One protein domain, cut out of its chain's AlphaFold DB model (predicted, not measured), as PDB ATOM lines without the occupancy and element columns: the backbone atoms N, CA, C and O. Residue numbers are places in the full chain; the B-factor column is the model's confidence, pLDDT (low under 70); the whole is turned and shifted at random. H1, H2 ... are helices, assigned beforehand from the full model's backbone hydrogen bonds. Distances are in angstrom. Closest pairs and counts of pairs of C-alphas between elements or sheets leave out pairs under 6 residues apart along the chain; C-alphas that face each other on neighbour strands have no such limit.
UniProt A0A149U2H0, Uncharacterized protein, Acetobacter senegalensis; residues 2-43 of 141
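Overview. This is residues 2 to 43 of the 141 residues of an uncharacterized protein of Acetobacter senegalensis (UniProt A0A149U2H0). One long helix, H2, makes the length of this model, and at its first residue a short link turns the chain so that the small helix H1 sits off to one side of the early part of H2 with no contact between them, like an open hook. The printed part has 42 residues with two named helices, H1 then H2 along the chain, and no named strand; the class is all helix. The whole is extended, with a radius of gyration of the C-alphas of 14.3 A, and the C-alphas span 44 by 20 by 8 A, a rod.

Along the chain. Find C-alpha 18 at (-18.033, 23.439, 0.953); from there H2, residues 18 to 42, runs 36.0 A to C-alpha 42 at (-10.761, 21.388, -34.197). Then go back to C-alpha 2 at (-28.733, 31.899, -14.561), where H1, residues 2 to 9, begins; its first and last C-alphas are 10.9 A apart.

Arrangement. Look at z along each helix: the N-to-C direction of H2 has a z component of -0.95, that of H1 one of 0.91. H1 and H2 are apart, with no C-alpha of the one within 8 A of the other. Between them you find a short link of 8 residues. Residues 14 to 43, of which 18 to 42 belong to H2, stand free, and so do residues 5 to 12, of which 5 to 9 belong to H1. In H1 and H2 every O i to N i+4 pair is within hydrogen-bond range.

Size, cuts and confidence. The two C-alphas farthest apart, those of Gly 11 and Ala 43, are 43.8 A apart. The printed part has no cut. In the B-factor column the mean pLDDT of the printed part is 72.1; look for values under 70 at residues 2 to 17, residue 40 and residue 43.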
ATOM      1  N   GLN A   2     -27.907  30.856 -15.213       54.97
ATOM      2  CA  GLN A   2     -28.733  31.899 -14.561       54.97
ATOM      3  C   GLN A   2     -29.443  31.476 -13.255       54.97
ATOM      4  O   GLN A   2     -29.604  32.287 -12.351       54.97
ATOM      5  N   ARG A   3     -29.824  30.199 -13.109       60.81
ATOM      6  CA  ARG A   3     -30.580  29.717 -11.934       60.81
ATOM      7  C   ARG A   3     -29.759  29.646 -10.639       60.81
ATOM      8  O   ARG A   3     -30.345  29.700  -9.568       60.81
ATOM      9  N   LEU A   4     -28.433  29.514 -10.740       59.34
ATOM     10  CA  LEU A   4     -27.543  29.389  -9.579       59.34
ATOM     11  C   LEU A   4     -27.202  30.765  -8.991       59.34
ATOM     12  O   LEU A   4     -27.288  30.953  -7.784       59.34
ATOM     13  N   TYR A   5     -26.914  31.745  -9.854       61.75
ATOM     14  CA  TYR A   5     -26.726  33.140  -9.443       61.75
ATOM     15  C   TYR A   5     -27.986  33.698  -8.767       61.75
ATOM     16  O   TYR A   5     -27.891  34.269  -7.687       61.75
ATOM     17  N   ALA A   6     -29.169  33.403  -9.318       60.69
ATOM     18  CA  ALA A   6     -30.447  33.792  -8.720       60.69
ATOM     19  C   ALA A   6     -30.744  33.117  -7.361       60.69
ATOM     20  O   ALA A   6     -31.586  33.604  -6.613       60.69
ATOM     21  N   ALA A   7     -30.103  31.987  -7.037       61.06
ATOM     22  CA  ALA A   7     -30.277  31.294  -5.757       61.06
ATOM     23  C   ALA A   7     -29.347  31.844  -4.659       61.06
ATOM     24  O   ALA A   7     -29.755  31.911  -3.501       61.06
ATOM     25  N   ILE A   8     -28.143  32.290  -5.039       61.75
ATOM     26  CA  ILE A   8     -27.202  33.003  -4.158       61.75
ATOM     27  C   ILE A   8     -27.758  34.396  -3.822       61.75
ATOM     28  O   ILE A   8     -27.768  34.797  -2.664       61.75
ATOM     29  N   GLU A   9     -28.306  35.101  -4.816       59.03
ATOM     30  CA  GLU A   9     -28.897  36.439  -4.650       59.03
ATOM     31  C   GLU A   9     -30.164  36.437  -3.774       59.03
ATOM     32  O   GLU A   9     -30.453  37.407  -3.081       59.03
ATOM     33  N   LYS A  10     -30.899  35.317  -3.743       59.19
ATOM     34  CA  LYS A  10     -32.070  35.123  -2.870       59.19
ATOM     35  C   LYS A  10     -31.721  34.649  -1.453       59.19
ATOM     36  O   LYS A  10     -32.637  34.397  -0.677       59.19
ATOM     37  N   GLY A  11     -30.435  34.491  -1.120       56.00
ATOM     38  CA  GLY A  11     -29.977  34.092   0.217       56.00
ATOM     39  C   GLY A  11     -30.361  32.666   0.634       56.00
ATOM     40  O   GLY A  11     -30.264  32.326   1.806       56.00
ATOM     41  N   VAL A  12     -30.806  31.825  -0.309       56.94
ATOM     42  CA  VAL A  12     -31.222  30.431  -0.040       56.94
ATOM     43  C   VAL A  12     -30.010  29.514   0.145       56.94
ATOM     44  O   VAL A  12     -30.132  28.404   0.658       56.94
ATOM     45  N   VAL A  13     -28.831  29.965  -0.283       55.28
ATOM     46  CA  VAL A  13     -27.606  29.177  -0.291       55.28
ATOM     47  C   VAL A  13     -26.430  30.064   0.134       55.28
ATOM     48  O   VAL A  13     -26.192  31.103  -0.481       55.28
ATOM     49  N   ASP A  14     -25.702  29.655   1.176       59.56
ATOM     50  CA  ASP A  14     -24.506  30.344   1.670       59.56
ATOM     51  C   ASP A  14     -23.343  30.154   0.681       59.56
ATOM     52  O   ASP A  14     -23.004  29.034   0.293       59.56
ATOM     53  N   ALA A  15     -22.714  31.256   0.270       59.88
ATOM     54  CA  ALA A  15     -21.563  31.255  -0.635       59.88
ATOM     55  C   ALA A  15     -20.327  30.534  -0.052       59.88
ATOM     56  O   ALA A  15     -19.369  30.250  -0.780       59.88
ATOM     57  N   THR A  16     -20.349  30.232   1.247       59.84
ATOM     58  CA  THR A  16     -19.272  29.565   1.989       59.84
ATOM     59  C   THR A  16     -19.446  28.040   2.061       59.84
ATOM     60  O   THR A  16     -18.555  27.358   2.565       59.84
ATOM     61  N   ASP A  17     -20.546  27.485   1.536       67.31
ATOM     62  CA  ASP A  17     -20.830  26.047   1.606       67.31
ATOM     63  C   ASP A  17     -19.759  25.214   0.854       67.31
ATOM     64  O   ASP A  17     -19.596  25.349  -0.371       67.31
ATOM     65  N   PRO A  18     -19.032  24.319   1.556       70.12
ATOM     66  CA  PRO A  18     -18.033  23.439   0.953       70.12
ATOM     67  C   PRO A  18     -18.583  22.572  -0.189       70.12
ATOM     68  O   PRO A  18     -17.870  22.316  -1.162       70.12
ATOM     69  N   THR A  19     -19.855  22.166  -0.122       74.38
ATOM     70  CA  THR A  19     -20.478  21.296  -1.133       74.38
ATOM     71  C   THR A  19     -20.724  22.017  -2.460       74.38
ATOM     72  O   THR A  19     -20.673  21.407  -3.533       74.38
ATOM     73  N   LEU A  20     -20.937  23.335  -2.433       71.56
ATOM     74  CA  LEU A  20     -21.041  24.145  -3.647       71.56
ATOM     75  C   LEU A  20     -19.692  24.331  -4.318       71.56
ATOM     76  O   LEU A  20     -19.616  24.293  -5.547       71.56
ATOM     77  N   ARG A  21     -18.640  24.528  -3.517       72.50
ATOM     78  CA  ARG A  21     -17.271  24.654  -4.015       72.50
ATOM     79  C   ARG A  21     -16.862  23.388  -4.761       72.50
ATOM     80  O   ARG A  21     -16.454  23.475  -5.913       72.50
ATOM     81  N   GLU A  22     -17.111  22.224  -4.166       79.38
ATOM     82  CA  GLU A  22     -16.842  20.928  -4.792       79.38
ATOM     83  C   GLU A  22     -17.608  20.743  -6.114       79.38
ATOM     84  O   GLU A  22     -17.030  20.377  -7.138       79.38
ATOM     85  N   ARG A  23     -18.907  21.075  -6.145       80.06
ATOM     86  CA  ARG A  23     -19.714  21.002  -7.377       80.06
ATOM     87  C   ARG A  23     -19.235  21.972  -8.453       80.06
ATOM     88  O   ARG A  23     -19.286  21.653  -9.641       80.06
ATOM     89  N   PHE A  24     -18.790  23.158  -8.058       81.75
ATOM     90  CA  PHE A  24     -18.259  24.156  -8.976       81.75
ATOM     91  C   PHE A  24     -16.924  23.717  -9.578       81.75
ATOM     92  O   PHE A  24     -16.732  23.848 -10.788       81.75
ATOM     93  N   ASP A  25     -16.043  23.138  -8.768       82.19
ATOM     94  CA  ASP A  25     -14.765  22.604  -9.227       82.19
ATOM     95  C   ASP A  25     -14.969  21.393 -10.149       82.19
ATOM     96  O   ASP A  25     -14.360  21.330 -11.219       82.19
ATOM     97  N   ALA A  26     -15.925  20.509  -9.842       83.69
ATOM     98  CA  ALA A  26     -16.321  19.415 -10.733       83.69
ATOM     99  C   ALA A  26     -16.874  19.923 -12.082       83.69
ATOM    100  O   ALA A  26     -16.539  19.396 -13.147       83.69
ATOM    101  N   LEU A  27     -17.699  20.977 -12.067       85.69
ATOM    102  CA  LEU A  27     -18.219  21.599 -13.290       85.69
ATOM    103  C   LEU A  27     -17.126  22.307 -14.097       85.69
ATOM    104  O   LEU A  27     -17.144  22.236 -15.328       85.69
ATOM    105  N   LYS A  28     -16.165  22.962 -13.434       84.44
ATOM    106  CA  LYS A  28     -14.982  23.537 -14.087       84.44
ATOM    107  C   LYS A  28     -14.145  22.455 -14.755       84.44
ATOM    108  O   LYS A  28     -13.886  22.582 -15.945       84.44
ATOM    109  N   ALA A  29     -13.822  21.379 -14.038       88.75
ATOM    110  CA  ALA A  29     -13.056  20.258 -14.572       88.75
ATOM    111  C   ALA A  29     -13.738  19.650 -15.805       88.75
ATOM    112  O   ALA A  29     -13.105  19.460 -16.841       88.75
ATOM    113  N   ARG A  30     -15.060  19.440 -15.747       87.31
ATOM    114  CA  ARG A  30     -15.832  18.936 -16.892       87.31
ATOM    115  C   ARG A  30     -15.826  19.903 -18.078       87.31
ATOM    116  O   ARG A  30     -15.732  19.468 -19.225       87.31
ATOM    117  N   ARG A  31     -15.936  21.209 -17.822       91.50
ATOM    118  CA  ARG A  31     -15.867  22.243 -18.863       91.50
ATOM    119  C   ARG A  31     -14.481  22.301 -19.499       91.50
ATOM    120  O   ARG A  31     -14.398  22.414 -20.717       91.50
ATOM    121  N   ASP A  32     -13.422  22.212 -18.704       89.00
ATOM    122  CA  ASP A  32     -12.044  22.249 -19.194       89.00
ATOM    123  C   ASP A  32     -11.702  20.994 -20.003       89.00
ATOM    124  O   ASP A  32     -11.125  21.111 -21.082       89.00
ATOM    125  N   GLU A  33     -12.170  19.821 -19.572       84.00
ATOM    126  CA  GLU A  33     -12.050  18.581 -20.346       84.00
ATOM    127  C   GLU A  33     -12.808  18.668 -21.675       84.00
ATOM    128  O   GLU A  33     -12.257  18.385 -22.737       84.00
ATOM    129  N   THR A  34     -14.052  19.153 -21.650       85.12
ATOM    130  CA  THR A  34     -14.839  19.338 -22.881       85.12
ATOM    131  C   THR A  34     -14.137  20.306 -23.835       85.12
ATOM    132  O   THR A  34     -14.048  20.047 -25.031       85.12
ATOM    133  N   ARG A  35     -13.577  21.402 -23.308       87.25
ATOM    134  CA  ARG A  35     -12.843  22.394 -24.100       87.25
ATOM    135  C   ARG A  35     -11.568  21.811 -24.705       87.25
ATOM    136  O   ARG A  35     -11.264  22.106 -25.858       87.25
ATOM    137  N   ARG A  36     -10.845  20.974 -23.957       83.94
ATOM    138  CA  ARG A  36      -9.672  20.246 -24.453       83.94
ATOM    139  C   ARG A  36     -10.049  19.308 -25.599       83.94
ATOM    140  O   ARG A  36      -9.373  19.315 -26.624       83.94
ATOM    141  N   LEU A  37     -11.130  18.544 -25.451       76.38
ATOM    142  CA  LEU A  37     -11.614  17.630 -26.488       76.38
ATOM    143  C   LEU A  37     -12.069  18.379 -27.749       76.38
ATOM    144  O   LEU A  37     -11.724  17.959 -28.851       76.38
ATOM    145  N   CYS A  38     -12.768  19.510 -27.606       80.00
ATOM    146  CA  CYS A  38     -13.120  20.374 -28.736       80.00
ATOM    147  C   CYS A  38     -11.874  20.906 -29.449       80.00
ATOM    148  O   CYS A  38     -11.773  20.763 -30.661       80.00
ATOM    149  N   ALA A  39     -10.886  21.424 -28.712       79.31
ATOM    150  CA  ALA A  39      -9.640  21.912 -29.303       79.31
ATOM    151  C   ALA A  39      -8.853  20.802 -30.027       79.31
ATOM    152  O   ALA A  39      -8.249  21.053 -31.065       79.31
ATOM    153  N   MET A  40      -8.876  19.565 -29.514       69.69
ATOM    154  CA  MET A  40      -8.277  18.412 -30.199       69.69
ATOM    155  C   MET A  40      -9.043  18.003 -31.463       69.69
ATOM    156  O   MET A  40      -8.420  17.525 -32.405       69.69
ATOM    157  N   ALA A  41     -10.367  18.165 -31.492       70.25
ATOM    158  CA  ALA A  41     -11.190  17.867 -32.665       70.25
ATOM    159  C   ALA A  41     -11.111  18.964 -33.743       70.25
ATOM    160  O   ALA A  41     -11.196  18.661 -34.929       70.25
ATOM    161  N   GLU A  42     -10.946  20.220 -33.326       70.75
ATOM    162  CA  GLU A  42     -10.761  21.388 -34.197       70.75
ATOM    163  C   GLU A  42      -9.317  21.546 -34.682       70.75
ATOM    164  O   GLU A  42      -9.069  22.297 -35.628       70.75
ATOM    165  N   ALA A  43      -8.361  20.848 -34.057       66.94
ATOM    166  CA  ALA A  43      -6.999  20.780 -34.560       66.94
ATOM    167  C   ALA A  43      -7.057  20.344 -36.032       66.94
ATOM    168  O   ALA A  43      -7.714  19.342 -36.332       66.94
TER     169      ALA A  43